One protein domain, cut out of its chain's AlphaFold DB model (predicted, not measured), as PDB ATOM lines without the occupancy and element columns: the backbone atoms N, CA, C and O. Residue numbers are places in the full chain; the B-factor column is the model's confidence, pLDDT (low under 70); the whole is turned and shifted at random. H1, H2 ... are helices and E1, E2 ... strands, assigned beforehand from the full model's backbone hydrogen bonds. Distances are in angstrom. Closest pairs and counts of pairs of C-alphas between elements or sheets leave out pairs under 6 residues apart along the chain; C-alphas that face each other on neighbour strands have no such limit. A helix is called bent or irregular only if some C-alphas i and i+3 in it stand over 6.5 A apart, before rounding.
ATOM      1  N   LYS A   7      86.642 105.084 104.336       92.50
ATOM      2  CA  LYS A   7      88.031 105.361 104.716       92.50
ATOM      3  C   LYS A   7      88.988 105.157 103.546       92.50
ATOM      4  O   LYS A   7      88.717 104.414 102.609       92.50
ATOM      5  N   SER A   8      90.132 105.828 103.627       91.81
ATOM      6  CA  SER A   8      91.244 105.693 102.683       91.81
ATOM      7  C   SER A   8      92.571 105.909 103.421       91.81
ATOM      8  O   SER A   8      93.359 106.796 103.110       91.81
ATOM      9  N   ASN A   9      92.778 105.142 104.493       89.44
ATOM     10  CA  ASN A   9      93.938 105.247 105.387       89.44
ATOM     11  C   ASN A   9      94.787 103.964 105.445       89.44
ATOM     12  O   ASN A   9      95.650 103.837 106.312       89.44
ATOM     13  N   LEU A  10      94.532 103.013 104.547       91.00
ATOM     14  CA  LEU A  10      95.337 101.802 104.398       91.00
ATOM     15  C   LEU A  10      96.618 102.085 103.589       91.00
ATOM     16  O   LEU A  10      96.743 103.147 102.981       91.00
ATOM     17  N   PRO A  11      97.606 101.178 103.562       93.56
ATOM     18  CA  PRO A  11      98.744 101.324 102.660       93.56
ATOM     19  C   PRO A  11      98.289 101.416 101.195       93.56
ATOM     20  O   PRO A  11      97.404 100.674 100.773       93.56
ATOM     21  N   LYS A  12      98.896 102.321 100.419       92.62
ATOM     22  CA  LYS A  12      98.607 102.472  98.985       92.62
ATOM     23  C   LYS A  12      98.853 101.162  98.240       92.62
ATOM     24  O   LYS A  12      99.888 100.534  98.447       92.62
ATOM     25  N   GLY A  13      97.930 100.798  97.359       91.56
ATOM     26  CA  GLY A  13      98.021  99.620  96.507       91.56
ATOM     27  C   GLY A  13      97.608  98.314  97.173       91.56
ATOM     28  O   GLY A  13      97.574  97.295  96.490       91.56
ATOM     29  N   ILE A  14      97.281  98.306  98.473       92.44
ATOM     30  CA  ILE A  14      96.946  97.069  99.189       92.44
ATOM     31  C   ILE A  14      95.793  96.313  98.535       92.44
ATOM     32  O   ILE A  14      95.843  95.093  98.471       92.44
ATOM     33  N   PHE A  15      94.776  97.009  98.035       91.75
ATOM     34  CA  PHE A  15      93.658  96.407  97.321       91.75
ATOM     35  C   PHE A  15      93.980  96.216  95.841       91.75
ATOM     36  O   PHE A  15      93.611  95.194  95.260       91.75
ATOM     37  N   LEU A  16      94.712  97.157  95.242       91.19
ATOM     38  CA  LEU A  16      95.050  97.114  93.817       91.19
ATOM     39  C   LEU A  16      95.913  95.898  93.465       91.19
ATOM     40  O   LEU A  16      95.679  95.271  92.437       91.19
ATOM     41  N   HIS A  17      96.825  95.495  94.355       89.19
ATOM     42  CA  HIS A  17      97.609  94.262  94.223       89.19
ATOM     43  C   HIS A  17      96.765  92.975  94.279       89.19
ATOM     44  O   HIS A  17      97.241  91.912  93.891       89.19
ATOM     45  N   PHE A  18      95.513  93.059  94.743       87.00
ATOM     46  CA  PHE A  18      94.523  91.976  94.703       87.00
ATOM     47  C   PHE A  18      93.412  92.235  93.676       87.00
ATOM     48  O   PHE A  18      92.330  91.648  93.770       87.00
ATOM     49  N   SER A  19      93.660  93.115  92.700       84.06
ATOM     50  CA  SER A  19      92.725  93.432  91.618       84.06
ATOM     51  C   SER A  19      91.369  93.981  92.092       84.06
ATOM     52  O   SER A  19      90.348  93.803  91.424       84.06
ATOM     53  N   THR A  20      91.345  94.694  93.227       86.19
ATOM     54  CA  THR A  20      90.169  95.446  93.694       86.19
ATOM     55  C   THR A  20      90.505  96.904  94.009       86.19
ATOM     56  O   THR A  20      91.605  97.226  94.438       86.19
ATOM     57  N   ALA A  21      89.568  97.818  93.758       90.69
ATOM     58  CA  ALA A  21      89.758  99.257  93.986       90.69
ATOM     59  C   ALA A  21      89.295  99.710  95.383       90.69
ATOM     60  O   ALA A  21      89.707 100.763  95.879       90.69
ATOM     61  N   GLY A  22      88.437  98.910  96.006       92.06
ATOM     62  CA  GLY A  22      87.826  99.160  97.298       92.06
ATOM     63  C   GLY A  22      87.290  97.870  97.907       92.06
ATOM     64  O   GLY A  22      87.351  96.799  97.291       92.06
ATOM     65  N   MET A  23      86.855  97.966  99.160       90.94
ATOM     66  CA  MET A  23      86.210  96.868  99.866       90.94
ATOM     67  C   MET A  23      85.318  97.380 100.996       90.94
ATOM     68  O   MET A  23      85.755  98.144 101.864       90.94
ATOM     69  N   TYR A  24      84.091  96.875 101.031       89.88
ATOM     70  CA  TYR A  24      83.184  97.019 102.155       89.88
ATOM     71  C   TYR A  24      83.317  95.844 103.130       89.88
ATOM     72  O   TYR A  24      83.218  94.677 102.750       89.88
ATOM     73  N   PHE A  25      83.513  96.151 104.415       88.19
ATOM     74  CA  PHE A  25      83.615  95.161 105.484       88.19
ATOM     75  C   PHE A  25      82.284  95.058 106.249       88.19
ATOM     76  O   PHE A  25      81.992  95.915 107.088       88.19
ATOM     77  N   PRO A  26      81.477  93.999 106.040       81.50
ATOM     78  CA  PRO A  26      80.118  93.921 106.585       81.50
ATOM     79  C   PRO A  26      80.061  93.821 108.114       81.50
ATOM     80  O   PRO A  26      79.076  94.244 108.711       81.50
ATOM     81  N   PHE A  27      81.103  93.290 108.760       82.94
ATOM     82  CA  PHE A  27      81.141  93.146 110.220       82.94
ATOM     83  C   PHE A  27      81.443  94.456 110.953       82.94
ATOM     84  O   PHE A  27      80.942  94.661 112.056       82.94
ATOM     85  N   SER A  28      82.256  95.335 110.362       86.06
ATOM     86  CA  SER A  28      82.549  96.660 110.921       86.06
ATOM     87  C   SER A  28      81.625  97.749 110.371       86.06
ATOM     88  O   SER A  28      81.519  98.814 110.974       86.06
ATOM     89  N   GLY A  29      80.943  97.489 109.253       86.00
ATOM     90  CA  GLY A  29      80.081  98.456 108.579       86.00
ATOM     91  C   GLY A  29      80.853  99.550 107.837       86.00
ATOM     92  O   GLY A  29      80.323 100.641 107.639       86.00
ATOM     93  N   GLU A  30      82.113  99.294 107.469       90.44
ATOM     94  CA  GLU A  30      83.017 100.304 106.910       90.44
ATOM     95  C   GLU A  30      83.376 100.003 105.453       90.44
ATOM     96  O   GLU A  30      83.836  98.904 105.134       90.44
ATOM     97  N   GLY A  31      83.226 101.001 104.581       91.62
ATOM     98  CA  GLY A  31      83.759 100.959 103.219       91.62
ATOM     99  C   GLY A  31      85.178 101.515 103.169       91.62
ATOM    100  O   GLY A  31      85.518 102.455 103.890       91.62
ATOM    101  N   ASN A  32      86.027 100.943 102.325       94.31
ATOM    102  CA  ASN A  32      87.403 101.391 102.157       94.31
ATOM    103  C   ASN A  32      87.723 101.555 100.676       94.31
ATOM    104  O   ASN A  32      87.409 100.679  99.879       94.31
ATOM    105  N   VAL A  33      88.387 102.652 100.328       96.25
ATOM    106  CA  VAL A  33      88.904 102.917  98.979       96.25
ATOM    107  C   VAL A  33      90.421 102.927  99.043       96.25
ATOM    108  O   VAL A  33      90.998 103.558  99.939       96.25
ATOM    109  N   ASP A  34      91.072 102.244  98.103       95.75
ATOM    110  CA  ASP A  34      92.530 102.197  98.062       95.75
ATOM    111  C   ASP A  34      93.111 103.616  97.887       95.75
ATOM    112  O   ASP A  34      92.750 104.306  96.929       95.75
ATOM    113  N   PRO A  35      94.017 104.092  98.762       94.19
ATOM    114  CA  PRO A  35      94.586 105.441  98.627       94.19
ATOM    115  C   PRO A  35      95.576 105.573  97.466       94.19
ATOM    116  O   PRO A  35      96.063 106.666  97.165       94.19
ATOM    117  N   GLY A  36      95.944 104.446  96.869       94.00
ATOM    118  CA  GLY A  36      96.709 104.336  95.646       94.00
ATOM    119  C   GLY A  36      95.835 104.236  94.404       94.00
ATOM    120  O   GLY A  36      96.413 104.020  93.354       94.00
ATOM    121  N   LEU A  37      94.500 104.350  94.488       94.75
ATOM    122  CA  LEU A  37      93.595 104.351  93.334       94.75
ATOM    123  C   LEU A  37      93.760 105.627  92.497       94.75
ATOM    124  O   LEU A  37      93.943 106.720  93.035       94.75
ATOM    125  N   HIS A  38      93.628 105.502  91.173       96.12
ATOM    126  CA  HIS A  38      93.667 106.661  90.284       96.12
ATOM    127  C   HIS A  38      92.585 107.680  90.697       96.12
ATOM    128  O   HIS A  38      91.420 107.286  90.828       96.12
ATOM    129  N   PRO A  39      92.903 108.982  90.850       94.94
ATOM    130  CA  PRO A  39      91.958 109.979  91.366       94.94
ATOM    131  C   PRO A  39      90.616 110.020  90.623       94.94
ATOM    132  O   PRO A  39      89.565 110.166  91.243       94.94
ATOM    133  N   ILE A  40      90.639 109.782  89.307       95.50
ATOM    134  CA  ILE A  40      89.436 109.748  88.457       95.50
ATOM    135  C   ILE A  40      88.446 108.626  88.805       95.50
ATOM    136  O   ILE A  40      87.313 108.638  88.345       95.50
ATOM    137  N   HIS A  41      88.854 107.616  89.571       94.75
ATOM    138  CA  HIS A  41      87.974 106.527  89.995       94.75
ATOM    139  C   HIS A  41      87.542 106.668  91.452       94.75
ATOM    140  O   HIS A  41      86.605 105.993  91.873       94.75
ATOM    141  N   PHE A  42      88.183 107.555  92.213       94.94
ATOM    142  CA  PHE A  42      88.028 107.617  93.660       94.94
ATOM    143  C   PHE A  42      86.585 107.879  94.094       94.94
ATOM    144  O   PHE A  42      86.059 107.159  94.937       94.94
ATOM    145  N   THR A  43      85.916 108.870  93.500       94.12
ATOM    146  CA  THR A  43      84.537 109.228  93.874       94.12
ATOM    147  C   THR A  43      83.540 108.138  93.498       94.12
ATOM    148  O   THR A  43      82.689 107.782  94.309       94.12
ATOM    149  N   SER A  44      83.674 107.550  92.306       93.50
ATOM    150  CA  SER A  44      82.804 106.457  91.868       93.50
ATOM    151  C   SER A  44      82.985 105.204  92.729       93.50
ATOM    152  O   SER A  44      81.991 104.594  93.111       93.50
ATOM    153  N   VAL A  45      84.224 104.843  93.085       95.06
ATOM    154  CA  VAL A  45      84.495 103.700  93.977       95.06
ATOM    155  C   VAL A  45      84.010 103.996  95.396       95.06
ATOM    156  O   VAL A  45      83.361 103.159  96.005       95.06
ATOM    157  N   MET A  46      84.205 105.213  95.905       95.38
ATOM    158  CA  MET A  46      83.638 105.624  97.192       95.38
ATOM    159  C   MET A  46      82.110 105.458  97.217       95.38
ATOM    160  O   MET A  46      81.577 104.850  98.142       95.38
ATOM    161  N   ALA A  47      81.402 105.960  96.199       95.06
ATOM    162  CA  ALA A  47      79.951 105.816  96.099       95.06
ATOM    163  C   ALA A  47      79.514 104.347  95.950       95.06
ATOM    164  O   ALA A  47      78.492 103.947  96.508       95.06
ATOM    165  N   HIS A  48      80.308 103.535  95.249       95.19
ATOM    166  CA  HIS A  48      80.105 102.094  95.133       95.19
ATOM    167  C   HIS A  48      80.183 101.401  96.505       95.19
ATOM    168  O   HIS A  48      79.245 100.707  96.895       95.19
ATOM    169  N   GLU A  49      81.238 101.647  97.287       94.50
ATOM    170  CA  GLU A  49      81.375 101.062  98.630       94.50
ATOM    171  C   GLU A  49      80.296 101.572  99.601       94.50
ATOM    172  O   GLU A  49      79.834 100.841 100.480       94.50
ATOM    173  N   MET A  50      79.828 102.815  99.426       94.75
ATOM    174  CA  MET A  50      78.662 103.314 100.162       94.75
ATOM    175  C   MET A  50      77.394 102.534  99.811       94.75
ATOM    176  O   MET A  50      76.609 102.231 100.707       94.75
ATOM    177  N   ALA A  51      77.180 102.190  98.537       93.19
ATOM    178  CA  ALA A  51      76.034 101.383  98.127       93.19
ATOM    179  C   ALA A  51      76.061  99.995  98.787       93.19
ATOM    180  O   ALA A  51      75.033  99.556  99.312       93.19
ATOM    181  N   HIS A  52      77.232  99.358  98.872       90.94
ATOM    182  CA  HIS A  52      77.390  98.129  99.653       90.94
ATOM    183  C   HIS A  52      76.980  98.306 101.109       90.94
ATOM    184  O   HIS A  52      76.209  97.503 101.639       90.94
ATOM    185  N   GLY A  53      77.409  99.398 101.738       90.31
ATOM    186  CA  GLY A  53      77.002  99.685 103.104       90.31
ATOM    187  C   GLY A  53      75.498  99.903 103.285       90.31
ATOM    188  O   GLY A  53      74.958  99.587 104.344       90.31
ATOM    189  N   TYR A  54      74.798 100.409 102.266       90.75
ATOM    190  CA  TYR A  54      73.337 100.534 102.289       90.75
ATOM    191  C   TYR A  54      72.611  99.203 102.026       90.75
ATOM    192  O   TYR A  54      71.383  99.182 101.945       90.75
ATOM    193  N   GLY A  55      73.346  98.091 101.937       87.56
ATOM    194  CA  GLY A  55      72.802  96.743 101.805       87.56
ATOM    195  C   GLY A  55      72.671  96.258 100.363       87.56
ATOM    196  O   GLY A  55      72.092  95.195 100.134       87.56
ATOM    197  N   PHE A  56      73.203  96.991  99.379       87.12
ATOM    198  CA  PHE A  56      73.242  96.508  98.002       87.12
ATOM    199  C   PHE A  56      74.401  95.529  97.835       87.12
ATOM    200  O   PHE A  56      75.564  95.899  97.844       87.12
ATOM    201  N   ALA A  57      74.075  94.251  97.692       82.12
ATOM    202  CA  ALA A  57      75.070  93.192  97.569       82.12
ATOM    203  C   ALA A  57      75.636  93.033  96.147       82.12
ATOM    204  O   ALA A  57      76.685  92.425  95.967       82.12
ATOM    205  N   ASP A  58      74.911  93.518  95.141       84.25
ATOM    206  CA  ASP A  58      75.185  93.261  93.732       84.25
ATOM    207  C   ASP A  58      76.081  94.338  93.107       84.25
ATOM    208  O   ASP A  58      75.647  95.474  92.923       84.25
ATOM    209  N   GLU A  59      77.282  93.946  92.681       85.06
ATOM    210  CA  GLU A  59      78.297  94.800  92.040       85.06
ATOM    211  C   GLU A  59      77.743  95.684  90.913       85.06
ATOM    212  O   GLU A  59      78.058  96.870  90.802       85.06
ATOM    213  N   GLY A  60      76.896  95.118  90.047       88.19
ATOM    214  CA  GLY A  60      76.288  95.853  88.934       88.19
ATOM    215  C   GLY A  60      75.343  96.956  89.413       88.19
ATOM    216  O   GLY A  60      75.315  98.043  88.834       88.19
ATOM    217  N   THR A  61      74.604  96.690  90.491       90.88
ATOM    218  CA  THR A  61      73.718  97.656  91.153       90.88
ATOM    219  C   THR A  61      74.523  98.728  91.884       90.88
ATOM    220  O   THR A  61      74.211  99.904  91.726       90.88
ATOM    221  N   CYS A  62      75.592  98.371  92.603       92.19
ATOM    222  CA  CYS A  62      76.476  99.343  93.259       92.19
ATOM    223  C   CYS A  62      77.134 100.290  92.247       92.19
ATOM    224  O   CYS A  62      77.076 101.509  92.412       92.19
ATOM    225  N   ASN A  63      77.658  99.751  91.139       92.62
ATOM    226  CA  ASN A  63      78.196 100.554  90.038       92.62
ATOM    227  C   ASN A  63      77.135 101.466  89.401       92.62
ATOM    228  O   ASN A  63      77.427 102.610  89.055       92.62
ATOM    229  N   PHE A  64      75.898 100.985  89.254       94.38
ATOM    230  CA  PHE A  64      74.792 101.790  88.734       94.38
ATOM    231  C   PHE A  64      74.401 102.929  89.681       94.38
ATOM    232  O   PHE A  64      74.230 104.058  89.226       94.38
ATOM    233  N   LEU A  65      74.297 102.655  90.982       95.06
ATOM    234  CA  LEU A  65      73.999 103.670  91.993       95.06
ATOM    235  C   LEU A  65      75.094 104.743  92.029       95.06
ATOM    236  O   LEU A  65      74.783 105.930  91.973       95.06
ATOM    237  N   ALA A  66      76.366 104.336  92.009       94.69
ATOM    238  CA  ALA A  66      77.490 105.261  91.891       94.69
ATOM    239  C   ALA A  66      77.397 106.129  90.623       94.69
ATOM    240  O   ALA A  66      77.627 107.337  90.682       94.69
ATOM    241  N   PHE A  67      77.006 105.535  89.488       94.56
ATOM    242  CA  PHE A  67      76.810 106.270  88.239       94.56
ATOM    243  C   PHE A  67      75.716 107.335  88.358       94.56
ATOM    244  O   PHE A  67      75.979 108.500  88.077       94.56
ATOM    245  N   ILE A  68      74.502 106.979  88.788       94.38
ATOM    246  CA  ILE A  68      73.391 107.947  88.844       94.38
ATOM    247  C   ILE A  68      73.612 109.041  89.894       94.38
ATOM    248  O   ILE A  68      73.113 110.150  89.718       94.38
ATOM    249  N   CYS A  69      74.381 108.760  90.953       93.06
ATOM    250  CA  CYS A  69      74.751 109.762  91.950       93.06
ATOM    251  C   CYS A  69      75.671 110.850  91.384       93.06
ATOM    252  O   CYS A  69      75.582 111.993  91.824       93.06
ATOM    253  N   HIS A  70      76.547 110.512  90.433       93.69
ATOM    254  CA  HIS A  70      77.632 111.400  90.012       93.69
ATOM    255  C   HIS A  70      77.595 111.826  88.542       93.69
ATOM    256  O   HIS A  70      78.238 112.810  88.189       93.69
ATOM    257  N   ALA A  71      76.841 111.151  87.671       90.56
ATOM    258  CA  ALA A  71      76.825 111.453  86.237       90.56
ATOM    259  C   ALA A  71      76.342 112.880  85.907       90.56
ATOM    260  O   ALA A  71      76.756 113.432  84.894       90.56
ATOM    261  N   ASN A  72      75.509 113.473  86.770       88.62
ATOM    262  CA  ASN A  72      74.998 114.845  86.645       88.62
ATOM    263  C   ASN A  72      75.465 115.745  87.807       88.62
ATOM    264  O   ASN A  72      74.749 116.663  88.216       88.62
ATOM    265  N   ASP A  73      76.625 115.444  88.395       92.12
ATOM    266  CA  ASP A  73      77.196 116.258  89.468       92.12
ATOM    267  C   ASP A  73      77.503 117.683  88.970       92.12
ATOM    268  O   ASP A  73      77.912 117.885  87.826       92.12
ATOM    269  N   GLN A  74      77.316 118.683  89.836       93.19
ATOM    270  CA  GLN A  74      77.620 120.082  89.514       93.19
ATOM    271  C   GLN A  74      79.125 120.318  89.341       93.19
ATOM    272  O   GLN A  74      79.533 121.282  88.694       93.19
ATOM    273  N   ASN A  75      79.961 119.448  89.914       94.50
ATOM    274  CA  ASN A  75      81.385 119.441  89.646       94.50
ATOM    275  C   ASN A  75      81.671 118.694  88.326       94.50
ATOM    276  O   ASN A  75      81.552 117.464  88.280       94.50
ATOM    277  N   PRO A  76      82.134 119.393  87.268       92.56
ATOM    278  CA  PRO A  76      82.355 118.781  85.959       92.56
ATOM    279  C   PRO A  76      83.413 117.673  85.988       92.56
ATOM    280  O   PRO A  76      83.328 116.738  85.197       92.56
ATOM    281  N   TYR A  77      84.374 117.724  86.917       95.06
ATOM    282  CA  TYR A  77      85.354 116.653  87.086       95.06
ATOM    283  C   TYR A  77      84.691 115.345  87.533       95.06
ATOM    284  O   TYR A  77      84.990 114.289  86.984       95.06
ATOM    285  N   ILE A  78      83.767 115.408  88.497       93.88
ATOM    286  CA  ILE A  78      83.072 114.227  89.035       93.88
ATOM    287  C   ILE A  78      82.141 113.620  87.977       93.88
ATOM    288  O   ILE A  78      82.132 112.397  87.790       93.88
ATOM    289  N   ALA A  79      81.411 114.472  87.252       92.38
ATOM    290  CA  ALA A  79      80.553 114.056  86.147       92.38
ATOM    291  C   ALA A  79      81.357 113.404  85.011       92.38
ATOM    292  O   ALA A  79      81.000 112.320  84.535       92.38
ATOM    293  N   TYR A  80      82.485 114.014  84.625       94.69
ATOM    294  CA  TYR A  80      83.405 113.464  83.630       94.69
ATOM    295  C   TYR A  80      83.972 112.112  84.066       94.69
ATOM    296  O   TYR A  80      83.833 111.127  83.343       94.69
ATOM    297  N   ALA A  81      84.550 112.051  85.265       94.94
ATOM    298  CA  ALA A  81      85.151 110.857  85.848       94.94
ATOM    299  C   ALA A  81      84.191 109.657  85.844       94.94
ATOM    300  O   ALA A  81      84.524 108.562  85.379       94.94
ATOM    301  N   THR A  82      82.958 109.897  86.288       92.50
ATOM    302  CA  THR A  82      81.898 108.885  86.343       92.50
ATOM    303  C   THR A  82      81.461 108.444  84.948       92.50
ATOM    304  O   THR A  82      81.322 107.246  84.678       92.50
ATOM    305  N   THR A  83      81.288 109.399  84.031       92.81
ATOM    306  CA  THR A  83      80.906 109.116  82.641       92.81
ATOM    307  C   THR A  83      81.997 108.338  81.909       92.81
ATOM    308  O   THR A  83      81.691 107.382  81.195       92.81
ATOM    309  N   LEU A  84      83.269 108.678  82.131       94.31
ATOM    310  CA  LEU A  84      84.414 107.955  81.589       94.31
ATOM    311  C   LEU A  84      84.483 106.525  82.135       94.31
ATOM    312  O   LEU A  84      84.692 105.586  81.369       94.31
ATOM    313  N   GLY A  85      84.259 106.337  83.439       91.94
ATOM    314  CA  GLY A  85      84.158 105.009  84.051       91.94
ATOM    315  C   GLY A  85      83.091 104.144  83.373       91.94
ATOM    316  O   GLY A  85      83.372 103.020  82.949       91.94
ATOM    317  N   TYR A  86      81.894 104.701  83.169       91.75
ATOM    318  CA  TYR A  86      80.819 104.036  82.432       91.75
ATOM    319  C   TYR A  86      81.186 103.732  80.972       91.75
ATOM    320  O   TYR A  86      80.984 102.612  80.491       91.75
ATOM    321  N   TRP A  87      81.784 104.699  80.273       92.88
ATOM    322  CA  TRP A  87      82.271 104.512  78.909       92.88
ATOM    323  C   TRP A  87      83.289 103.369  78.825       92.88
ATOM    324  O   TRP A  87      83.210 102.562  77.903       92.88
ATOM    325  N   ARG A  88      84.185 103.212  79.807       92.62
ATOM    326  CA  ARG A  88      85.151 102.097  79.844       92.62
ATOM    327  C   ARG A  88      84.462 100.730  79.970       92.62
ATOM    328  O   ARG A  88      84.909  99.781  79.318       92.62
ATOM    329  N   TYR A  89      83.355 100.614  80.717       88.56
ATOM    330  CA  TYR A  89      82.545  99.382  80.744       88.56
ATOM    331  C   TYR A  89      81.935  99.065  79.371       88.56
ATOM    332  O   TYR A  89      82.016  97.921  78.903       88.56
ATOM    333  N   LEU A  90      81.371 100.076  78.698       89.62
ATOM    334  CA  LEU A  90      80.846  99.943  77.334       89.62
ATOM    335  C   LEU A  90      81.948  99.534  76.356       89.62
ATOM    336  O   LEU A  90      81.805  98.543  75.645       89.62
ATOM    337  N   ALA A  91      83.065 100.256  76.358       91.62
ATOM    338  CA  ALA A  91      84.187 100.058  75.454       91.62
ATOM    339  C   ALA A  91      84.794  98.653  75.611       91.62
ATOM    340  O   ALA A  91      85.027  97.963  74.620       91.62
ATOM    341  N   SER A  92      84.952  98.174  76.851       90.25
ATOM    342  CA  SER A  92      85.379  96.800  77.146       90.25
ATOM    343  C   SER A  92      84.395  95.757  76.602       90.25
ATOM    344  O   SER A  92      84.809  94.749  76.024       90.25
ATOM    345  N   SER A  93      83.090  96.011  76.728       88.69
ATOM    346  CA  SER A  93      82.042  95.125  76.207       88.69
ATOM    347  C   SER A  93      82.021  95.084  74.682       88.69
ATOM    348  O   SER A  93      82.016  94.000  74.101       88.69
ATOM    349  N   VAL A  94      82.096  96.248  74.036       90.62
ATOM    350  CA  VAL A  94      82.172  96.377  72.578       90.62
ATOM    351  C   VAL A  94      83.424  95.692  72.042       90.62
ATOM    352  O   VAL A  94      83.321  94.927  71.092       90.62
ATOM    353  N   ARG A  95      84.586  95.871  72.685       92.06
ATOM    354  CA  ARG A  95      85.838  95.207  72.293       92.06
ATOM    355  C   ARG A  95      85.719  93.684  72.266       92.06
ATOM    356  O   ARG A  95      86.305  93.060  71.392       92.06
ATOM    357  N   ARG A  96      84.977  93.085  73.206       88.69
ATOM    358  CA  ARG A  96      84.747  91.627  73.241       88.69
ATOM    359  C   ARG A  96      83.804  91.152  72.136       88.69
ATOM    360  O   ARG A  96      84.004  90.067  71.611       88.69
ATOM    361  N   ILE A  97      82.777  91.941  71.817       91.19
ATOM    362  CA  ILE A  97      81.730  91.571  70.849       91.19
ATOM    363  C   ILE A  97      82.184  91.836  69.408       91.19
ATOM    364  O   ILE A  97      81.978  91.005  68.529       91.19
ATOM    365  N   SER A  98      82.793  92.995  69.161       94.94
ATOM    366  CA  SER A  98      83.246  93.434  67.842       94.94
ATOM    367  C   SER A  98      84.577  94.194  67.952       94.94
ATOM    368  O   SER A  98      84.600  95.426  68.052       94.94
ATOM    369  N   PRO A  99      85.715  93.472  67.938       95.06
ATOM    370  CA  PRO A  99      87.043  94.078  68.019       95.06
ATOM    371  C   PRO A  99      87.338  95.060  66.877       95.06
ATOM    372  O   PRO A  99      87.986  96.081  67.097       95.06
ATOM    373  N   SER A 100      86.858  94.776  65.662       97.19
ATOM    374  CA  SER A 100      87.045  95.653  64.499       97.19
ATOM    375  C   SER A 100      86.351  97.000  64.699       97.19
ATOM    376  O   SER A 100      86.994  98.037  64.546       97.19
ATOM    377  N   PHE A 101      85.084  96.982  65.124       95.38
ATOM    378  CA  PHE A 101      84.318  98.194  65.410       95.38
ATOM    379  C   PHE A 101      84.923  98.989  66.571       95.38
ATOM    380  O   PHE A 101      85.065 100.207  66.482       95.38
ATOM    381  N   PHE A 102      85.353  98.310  67.641       95.31
ATOM    382  CA  PHE A 102      86.087  98.956  68.730       95.31
ATOM    383  C   PHE A 102      87.332  99.691  68.214       95.31
ATOM    384  O   PHE A 102      87.515 100.870  68.509       95.31
ATOM    385  N   ASN A 103      88.165  99.026  67.407       96.31
ATOM    386  CA  ASN A 103      89.396  99.617  66.879       96.31
ATOM    387  C   ASN A 103      89.133 100.805  65.945       96.31
ATOM    388  O   ASN A 103      89.928 101.742  65.916       96.31
ATOM    389  N   GLU A 104      88.041 100.777  65.182       96.94
ATOM    390  CA  GLU A 104      87.598 101.912  64.370       96.94
ATOM    391  C   GLU A 104      87.222 103.103  65.262       96.94
ATOM    392  O   GLU A 104      87.807 104.179  65.132       96.94
ATOM    393  N   LYS A 105      86.349 102.889  66.256       94.38
ATOM    394  CA  LYS A 105      85.902 103.950  67.173       94.38
ATOM    395  C   LYS A 105      87.003 104.508  68.063       94.38
ATOM    396  O   LYS A 105      87.011 105.705  68.337       94.38
ATOM    397  N   MET A 106      87.989 103.700  68.442       94.69
ATOM    398  CA  MET A 106      89.163 104.191  69.166       94.69
ATOM    399  C   MET A 106      89.969 105.223  68.365       94.69
ATOM    400  O   MET A 106      90.567 106.121  68.961       94.69
ATOM    401  N   LYS A 107      89.986 105.143  67.025       95.31
ATOM    402  CA  LYS A 107      90.688 106.131  66.183       95.31
ATOM    403  C   LYS A 107      89.992 107.488  66.211       95.31
ATOM    404  O   LYS A 107      90.688 108.501  66.226       95.31
ATOM    405  N   GLU A 108      88.664 107.487  66.294       95.50
ATOM    406  CA  GLU A 108      87.807 108.680  66.321       95.50
ATOM    407  C   GLU A 108      87.859 109.449  67.653       95.50
ATOM    408  O   GLU A 108      87.421 110.596  67.705       95.50
ATOM    409  N   LEU A 109      88.399 108.863  68.734       94.75
ATOM    410  CA  LEU A 109      88.431 109.544  70.032       94.75
ATOM    411  C   LEU A 109      89.311 110.811  70.008       94.75
ATOM    412  O   LEU A 109      90.409 110.781  69.426       94.75
ATOM    413  N   PRO A 110      88.895 111.887  70.707       95.94
ATOM    414  CA  PRO A 110      89.725 113.066  70.928       95.94
ATOM    415  C   PRO A 110      91.060 112.716  71.595       95.94
ATOM    416  O   PRO A 110      91.136 111.784  72.397       95.94
ATOM    417  N   THR A 111      92.107 113.494  71.308       96.12
ATOM    418  CA  THR A 111      93.451 113.266  71.865       96.12
ATOM    419  C   THR A 111      93.455 113.264  73.391       96.12
ATOM    420  O   THR A 111      93.949 112.304  73.968       96.12
ATOM    421  N   GLY A 112      92.817 114.246  74.041       95.56
ATOM    422  CA  GLY A 112      92.774 114.308  75.509       95.56
ATOM    423  C   GLY A 112      92.119 113.078  76.147       95.56
ATOM    424  O   GLY A 112      92.621 112.539  77.121       95.56
ATOM    425  N   LEU A 113      91.065 112.534  75.528       95.00
ATOM    426  CA  LEU A 113      90.445 111.298  76.011       95.00
ATOM    427  C   LEU A 113      91.380 110.088  75.853       95.00
ATOM    428  O   LEU A 113      91.402 109.206  76.707       95.00
ATOM    429  N   LYS A 114      92.160 110.021  74.767       95.88
ATOM    430  CA  LYS A 114      93.172 108.967  74.593       95.88
ATOM    431  C   LYS A 114      94.267 109.077  75.655       95.88
ATOM    432  O   LYS A 114      94.670 108.046  76.185       95.88
ATOM    433  N   GLU A 115      94.711 110.292  75.967       97.00
ATOM    434  CA  GLU A 115      95.710 110.562  77.007       97.00
ATOM    435  C   GLU A 115      95.203 110.143  78.388       97.00
ATOM    436  O   GLU A 115      95.884 109.374  79.060       97.00
ATOM    437  N   ASP A 116      93.974 110.511  78.755       96.62
ATOM    438  CA  ASP A 116      93.360 110.089  80.020       96.62
ATOM    439  C   ASP A 116      93.261 108.560  80.125       96.62
ATOM    440  O   ASP A 116      93.556 107.966  81.162       96.62
ATOM    441  N   LEU A 117      92.872 107.883  79.040       95.81
ATOM    442  CA  LEU A 117      92.804 106.421  79.013       95.81
ATOM    443  C   LEU A 117      94.186 105.772  79.159       95.81
ATOM    444  O   LEU A 117      94.297 104.734  79.817       95.81
ATOM    445  N   MET A 118      95.219 106.361  78.553       96.25
ATOM    446  CA  MET A 118      96.602 105.905  78.708       96.25
ATOM    447  C   MET A 118      97.105 106.130  80.132       96.25
ATOM    448  O   MET A 118      97.711 105.221  80.693       96.25
ATOM    449  N   ASP A 119      96.822 107.286  80.729       97.00
ATOM    450  CA  ASP A 119      97.213 107.607  82.103       97.00
ATOM    451  C   ASP A 119      96.571 106.634  83.098       97.00
ATOM    452  O   ASP A 119      97.273 105.962  83.853       97.00
ATOM    453  N   ILE A 120      95.255 106.411  82.988       95.00
ATOM    454  CA  ILE A 120      94.528 105.411  83.787       95.00
ATOM    455  C   ILE A 120      95.155 104.021  83.638       95.00
ATOM    456  O   ILE A 120      95.318 103.297  84.624       95.00
ATOM    457  N   GLN A 121      95.489 103.618  82.408       92.69
ATOM    458  CA  GLN A 121      96.074 102.305  82.145       92.69
ATOM    459  C   GLN A 121      97.478 102.177  82.744       92.69
ATOM    460  O   GLN A 121      97.772 101.164  83.378       92.69
ATOM    461  N   ASN A 122      98.333 103.185  82.568       94.00
ATOM    462  CA  ASN A 122      99.690 103.209  83.114       94.00
ATOM    463  C   ASN A 122      99.667 103.189  84.641       94.00
ATOM    464  O   ASN A 122     100.402 102.428  85.268       94.00
ATOM    465  N   TYR A 123      98.768 103.973  85.228       92.06
ATOM    466  CA  TYR A 123      98.571 104.033  86.663       92.06
ATOM    467  C   TYR A 123      98.101 102.685  87.221       92.06
ATOM    468  O   TYR A 123      98.669 102.186  88.189       92.06
ATOM    469  N   SER A 124      97.131 102.035  86.568       88.06
ATOM    470  CA  SER A 124      96.694 100.682  86.943       88.06
ATOM    471  C   SER A 124      97.817  99.649  86.806       88.06
ATOM    472  O   SER A 124      97.934  98.778  87.658       88.06
ATOM    473  N   ASN A 125      98.652  99.750  85.767       89.88
ATOM    474  CA  ASN A 125      99.772  98.832  85.530       89.88
ATOM    475  C   ASN A 125     100.940  99.030  86.508       89.88
ATOM    476  O   ASN A 125     101.835  98.190  86.554       89.88
ATOM    477  N   SER A 126     100.958 100.128  87.272       92.31
ATOM    478  CA  SER A 126     101.990 100.369  88.288       92.31
ATOM    479  C   SER A 126     101.848  99.470  89.524       92.31
ATOM    480  O   SER A 126     102.804  99.332  90.287       92.31
ATOM    481  N   TYR A 127     100.691  98.819  89.694       90.44
ATOM    482  CA  TYR A 127     100.431  97.856  90.759       90.44
ATOM    483  C   TYR A 127     100.403  96.438  90.178       90.44
ATOM    484  O   TYR A 127      99.490  96.075  89.440       90.44
ATOM    485  N   GLU A 128     101.419  95.636  90.500       88.81
ATOM    486  CA  GLU A 128     101.495  94.232  90.082       88.81
ATOM    487  C   GLU A 128     100.402  93.394  90.756       88.81
ATOM    488  O   GLU A 128     100.209  93.487  91.966       88.81
ATOM    489  N   ASP A 129      99.709  92.540  90.008       84.69
ATOM    490  CA  ASP A 129      98.741  91.620  90.603       84.69
ATOM    491  C   ASP A 129      99.467  90.468  91.313       84.69
ATOM    492  O   ASP A 129     100.085  89.610  90.678       84.69
ATOM    493  N   TRP A 130      99.390  90.437  92.645       85.56
ATOM    494  CA  TRP A 130     100.017  89.397  93.463       85.56
ATOM    495  C   TRP A 130      99.242  88.084  93.436       85.56
ATOM    496  O   TRP A 130      99.810  87.021  93.704       85.56
ATOM    497  N   MET A 131      97.935  88.134  93.163       79.50
ATOM    498  CA  MET A 131      97.067  86.962  93.192       79.50
ATOM    499  C   MET A 131      95.943  87.075  92.149       79.50
ATOM    500  O   MET A 131      94.774  87.215  92.520       79.50
ATOM    501  N   PRO A 132      96.239  86.856  90.856       72.69
ATOM    502  CA  PRO A 132      95.290  87.080  89.758       72.69
ATOM    503  C   PRO A 132      94.015  86.227  89.799       72.69
ATOM    504  O   PRO A 132      93.041  86.509  89.109       72.69
ATOM    505  N   ASN A 133      93.984  85.190  90.641       72.12
ATOM    506  CA  ASN A 133      92.816  84.332  90.842       72.12
ATOM    507  C   ASN A 133      92.083  84.581  92.176       72.12
ATOM    508  O   ASN A 133      91.089  83.906  92.456       72.12
ATOM    509  N   LEU A 134      92.571  85.484  93.038       70.75
ATOM    510  CA  LEU A 134      91.981  85.716  94.362       70.75
ATOM    511  C   LEU A 134      90.624  86.407  94.260       70.75
ATOM    512  O   LEU A 134      89.687  85.974  94.928       70.75
ATOM    513  N   GLN A 135      90.499  87.416  93.394       65.12
ATOM    514  CA  GLN A 135      89.244  88.141  93.186       65.12
ATOM    515  C   GLN A 135      88.105  87.182  92.816       65.12
ATOM    516  O   GLN A 135      87.035  87.228  93.420       65.12
ATOM    517  N   TYR A 136      88.364  86.247  91.895       67.50
ATOM    518  CA  TYR A 136      87.405  85.208  91.520       67.50
ATOM    519  C   TYR A 136      86.985  84.351  92.722       67.50
ATOM    520  O   TYR A 136      85.799  84.119  92.927       67.50
ATOM    521  N   LYS A 137      87.945  83.911  93.548       67.62
ATOM    522  CA  LYS A 137      87.677  83.072  94.728       67.62
ATOM    523  C   LYS A 137      86.889  83.805  95.812       67.62
ATOM    524  O   LYS A 137      85.979  83.220  96.390       67.62
ATOM    525  N   MET A 138      87.229  85.064  96.100       66.56
ATOM    526  CA  MET A 138      86.500  85.874  97.082       66.56
ATOM    527  C   MET A 138      85.074  86.158  96.617       66.56
ATOM    528  O   MET A 138      84.134  86.011  97.396       66.56
ATOM    529  N   TYR A 139      84.914  86.501  95.341       63.47
ATOM    530  CA  TYR A 139      83.613  86.753  94.738       63.47
ATOM    531  C   TYR A 139      82.736  85.494  94.719       63.47
ATOM    532  O   TYR A 139      81.577  85.541  95.124       63.47
ATOM    533  N   ASP A 140      83.296  84.348  94.326       67.62
ATOM    534  CA  ASP A 140      82.602  83.057  94.352       67.62
ATOM    535  C   ASP A 140      82.153  82.679  95.774       67.62
ATOM    536  O   ASP A 140      81.001  82.299  95.985       67.62
ATOM    537  N   ALA A 141      83.022  82.863  96.773       65.00
ATOM    538  CA  ALA A 141      82.684  82.624  98.176       65.00
ATOM    539  C   ALA A 141      81.575  83.563  98.682       65.00
ATOM    540  O   ALA A 141      80.660  83.118  99.376       65.00
ATOM    541  N   TYR A 142      81.628  84.843  98.310       66.06
ATOM    542  CA  TYR A 142      80.602  85.826  98.646       66.06
ATOM    543  C   TYR A 142      79.239  85.473  98.033       66.06
ATOM    544  O   TYR A 142      78.244  85.403  98.758       66.06
ATOM    545  N   LEU A 143      79.186  85.169  96.729       64.12
ATOM    546  CA  LEU A 143      77.950  84.766  96.046       64.12
ATOM    547  C   LEU A 143      77.350  83.492  96.651       64.12
ATOM    548  O   LEU A 143      76.143  83.436  96.903       64.12
ATOM    549  N   LYS A 144      78.197  82.497  96.944       66.75
ATOM    550  CA  LYS A 144      77.790  81.254  97.614       66.75
ATOM    551  C   LYS A 144      77.230  81.525  99.010       66.75
ATOM    552  O   LYS A 144      76.198  80.959  99.363       66.75
ATOM    553  N   GLY A 145      77.849  82.435  99.766       63.97
ATOM    554  CA  GLY A 145      77.356  82.883 101.073       63.97
ATOM    555  C   GLY A 145      75.993  83.586 101.019       63.97
ATOM    556  O   GLY A 145      75.232  83.499 101.977       63.97
ATOM    557  N   GLN A 146      75.657  84.225  99.894       60.47
ATOM    558  CA  GLN A 146      74.374  84.907  99.660       60.47
ATOM    559  C   GLN A 146      73.320  84.020  98.970       60.47
ATOM    560  O   GLN A 146      72.247  84.497  98.601       60.47
ATOM    561  N   GLY A 147      73.601  82.728  98.764       60.38
ATOM    562  CA  GLY A 147      72.676  81.797  98.103       60.38
ATOM    563  C   GLY A 147      72.489  82.046  96.599       60.38
ATOM    564  O   GLY A 147      71.562  81.498  95.996       60.38
ATOM    565  N   ILE A 148      73.355  82.850  95.977       52.75
ATOM    566  CA  ILE A 148      73.330  83.139  94.541       52.75
ATOM    567  C   ILE A 148      74.087  82.014  93.822       52.75
ATOM    568  O   ILE A 148      75.289  81.836  94.020       52.75
ATOM    569  N   LYS A 149      73.386  81.219  93.000       47.72
ATOM    570  CA  LYS A 149      74.014  80.164  92.183       47.72
ATOM    571  C   LYS A 149      74.966  80.782  91.156       47.72
ATOM    572  O   LYS A 149      74.662  81.833  90.600       47.72
ATOM    573  N   GLU A 150      76.096  80.103  90.941       41.75
ATOM    574  CA  GLU A 150      77.232  80.522  90.112       41.75
ATOM    575  C   GLU A 150      76.813  81.298  88.856       41.75
ATOM    576  O   GLU A 150      76.060  80.812  88.011       41.75
ATOM    577  N   GLY A 151      77.327  82.521  88.743       46.03
ATOM    578  CA  GLY A 151      77.057  83.411  87.627       46.03
ATOM    579  C   GLY A 151      78.093  84.520  87.573       46.03
ATOM    580  O   GLY A 151      77.865  85.629  88.056       46.03
ATOM    581  N   MET A 152      79.254  84.236  86.979       41.22
ATOM    582  CA  MET A 152      80.116  85.309  86.495       41.22
ATOM    583  C   MET A 152      79.395  86.025  85.357       41.22
ATOM    584  O   MET A 152      79.342  85.509  84.245       41.22
ATOM    585  N   LEU A 153      78.832  87.195  85.668       49.91
ATOM    586  CA  LEU A 153      78.901  88.444  84.899       49.91
ATOM    587  C   LEU A 153      77.827  89.412  85.418       49.91
ATOM    588  O   LEU A 153      76.676  89.318  85.009       49.91
ATOM    589  N   ASN A 154      78.208  90.398  86.240       51.28
ATOM    590  CA  ASN A 154      77.355  91.575  86.475       51.28
ATOM    591  C   ASN A 154      78.027  92.936  86.266       51.28
ATOM    592  O   ASN A 154      77.373  93.965  86.411       51.28
ATOM    593  N   TYR A 155      79.266  92.983  85.768       52.06
ATOM    594  CA  TYR A 155      79.823  94.241  85.255       52.06
ATOM    595  C   TYR A 155      79.083  94.741  84.008       52.06
ATOM    596  O   TYR A 155      79.059  95.935  83.758       52.06
ATOM    597  N   ASN A 156      78.415  93.867  83.244       64.94
ATOM    598  CA  ASN A 156      77.568  94.302  82.125       64.94
ATOM    599  C   ASN A 156      76.180  94.784  82.583       64.94
ATOM    600  O   ASN A 156      75.490  95.454  81.817       64.94
ATOM    601  N   LYS A 157      75.752  94.485  83.817       81.56
ATOM    602  CA  LYS A 157      74.441  94.929  84.312       81.56
ATOM    603  C   LYS A 157      74.388  96.428  84.526       81.56
ATOM    604  O   LYS A 157      73.340  97.004  84.263       81.56
ATOM    605  N   VAL A 158      75.503  97.076  84.873       87.69
ATOM    606  CA  VAL A 158      75.557  98.545  84.909       87.69
ATOM    607  C   VAL A 158      75.172  99.148  83.552       87.69
ATOM    608  O   VAL A 158      74.414 100.107  83.517       87.69
ATOM    609  N   ILE A 159      75.593  98.543  82.431       89.06
ATOM    610  CA  ILE A 159      75.228  98.993  81.076       89.06
ATOM    611  C   ILE A 159      73.714  98.927  80.884       89.06
ATOM    612  O   ILE A 159      73.093  99.919  80.511       89.06
ATOM    613  N   GLY A 160      73.110  97.776  81.187       89.38
ATOM    614  CA  GLY A 160      71.663  97.597  81.078       89.38
ATOM    615  C   GLY A 160      70.876  98.546  81.986       89.38
ATOM    616  O   GLY A 160      69.920  99.169  81.531       89.38
ATOM    617  N   LEU A 161      71.300  98.705  83.243       91.31
ATOM    618  CA  LEU A 161      70.648  99.589  84.211       91.31
ATOM    619  C   LEU A 161      70.752 101.062  83.808       91.31
ATOM    620  O   LEU A 161      69.754 101.774  83.871       91.31
ATOM    621  N   VAL A 162      71.919 101.517  83.342       90.62
ATOM    622  CA  VAL A 162      72.090 102.893  82.856       90.62
ATOM    623  C   VAL A 162      71.259 103.139  81.599       90.62
ATOM    624  O   VAL A 162      70.625 104.186  81.499       90.62
ATOM    625  N   LEU A 163      71.205 102.192  80.655       89.38
ATOM    626  CA  LEU A 163      70.342 102.311  79.474       89.38
ATOM    627  C   LEU A 163      68.860 102.380  79.856       89.38
ATOM    628  O   LEU A 163      68.150 103.252  79.359       89.38
ATOM    629  N   ALA A 164      68.406 101.516  80.767       90.31
ATOM    630  CA  ALA A 164      67.034 101.531  81.266       90.31
ATOM    631  C   ALA A 164      66.707 102.842  82.000       90.31
ATOM    632  O   ALA A 164      65.665 103.442  81.753       90.31
ATOM    633  N   TYR A 165      67.622 103.325  82.847       89.56
ATOM    634  CA  TYR A 165      67.499 104.611  83.532       89.56
ATOM    635  C   TYR A 165      67.419 105.772  82.543       89.56
ATOM    636  O   TYR A 165      66.567 106.640  82.700       89.56
ATOM    637  N   LYS A 166      68.268 105.791  81.510       84.56
ATOM    638  CA  LYS A 166      68.217 106.819  80.466       84.56
ATOM    639  C   LYS A 166      66.905 106.763  79.697       84.56
ATOM    640  O   LYS A 166      66.263 107.790  79.583       84.56
ATOM    641  N   ALA A 167      66.455 105.588  79.260       85.06
ATOM    642  CA  ALA A 167      65.176 105.446  78.562       85.06
ATOM    643  C   ALA A 167      63.983 105.911  79.417       85.06
ATOM    644  O   ALA A 167      63.086 106.582  78.913       85.06
ATOM    645  N   ALA A 168      63.993 105.598  80.716       82.88
ATOM    646  CA  ALA A 168      62.978 106.068  81.653       82.88
ATOM    647  C   ALA A 168      63.065 107.583  81.908       82.88
ATOM    648  O   ALA A 168      62.035 108.228  82.060       82.88
ATOM    649  N   ASN A 169      64.269 108.165  81.932       71.19
ATOM    650  CA  ASN A 169      64.447 109.601  82.156       71.19
ATOM    651  C   ASN A 169      64.268 110.444  80.899       71.19
ATOM    652  O   ASN A 169      63.706 111.510  81.034       71.19
ATOM    653  N   SER A 170      64.599 109.987  79.692       56.38
ATOM    654  CA  SER A 170      64.208 110.671  78.446       56.38
ATOM    655  C   SER A 170      62.679 110.750  78.288       56.38
ATOM    656  O   SER A 170      62.171 111.536  77.498       56.38
ATOM    657  N   PHE A 171      61.931 109.949  79.059       42.88
ATOM    658  CA  PHE A 171      60.473 110.001  79.163       42.88
ATOM    659  C   PHE A 171      59.965 110.941  80.282       42.88
ATOM    660  O   PHE A 171      58.789 111.295  80.282       42.88
ATOM    661  N   ILE A 172      60.821 111.353  81.232       43.12
ATOM    662  CA  ILE A 172      60.449 112.151  82.424       43.12
ATOM    663  C   ILE A 172      61.160 113.528  82.465       43.12
ATOM    664  O   ILE A 172      60.602 114.483  83.000       43.12
TER     665      ILE A 172
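This is residues 7 to 172 of the 180 residues of an uncharacterized protein of Bacteroidetes bacterium (UniProt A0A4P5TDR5). Three crossed helices, H1, H2 and H3, make the core, with a small strand hairpin, E1 and E2, packed on H1. H4 folds back beside one end of the long H3, H7 packs on H2 and H3 with residues 167 to 172 sticking out, and H5 and H6 are set off from the other helices. The printed part has 166 residues, with named elements in the order E1, E2, H1, H2, H3, H4, H5, H6, H7; the sheet E1 - E2 is antiparallel. The class is mostly helix, and the whole is compact, with a radius of gyration of the C-alphas of 16.4 A and spans of 46 by 41 by 34 A.

Start at residues 7 to 21, which hold no named element. E1, residues 22 to 25, and E2, residues 30 to 33, form an antiparallel hairpin; look for N 23 and O 32 at 2.9 A and N 32 and O 23 at 2.8 A. The closest C-alphas of E2 and H1, residues 39 to 53, are those of Gly 31 and Glu 49, 5.2 A apart. H1 touches H2, residues 59 to 70, at a steep tilt of 61 degrees, closest at the C-alphas of Ala 47 and Ala 66, 4.9 A. H3, residues 76 to 97, is the hub, touching four helices. Among them, H1 is about perpendicular to it at 84 degrees, closest at the C-alphas of Ile 40 and Ala 81, 5.1 A. H4, residues 99 to 108, forms a helical hairpin with H3, closest at the C-alphas of Arg 95 and Phe 102, 5.2 A. H5, residues 111 to 125, and H6, residues 134 to 145, touch no helix. H7, residues 157 to 169, touches H2 with residues 157 to 162 alone, closest at the C-alphas of Gly 60 and Val 158, 4.9 A. Every O i to N i+4 pair is within hydrogen-bond range in H2, H3, H5, H6 and H7; H1 has 9 of 11 and H4 4 of 6.

Find C-alpha 22 at (87.826, 99.160, 97.298), where E1 begins. H1 runs 21.6 A and is irregular, with C-alphas 40 and 43 7.3 A apart. From C-alpha 76 at (82.355, 118.781, 85.959), H3 runs 31.1 A; H5 runs 20.9 A. H7 ends at C-alpha 169, (64.447, 109.601, 82.156).

The C-alphas farthest apart, those of Phe 27 and Glu 104, are 47.1 A apart. The printed part has no cut, and the link H6 to H7 is long. The model's pLDDT is under 70 at residues 135 to 156 and 170 to 172.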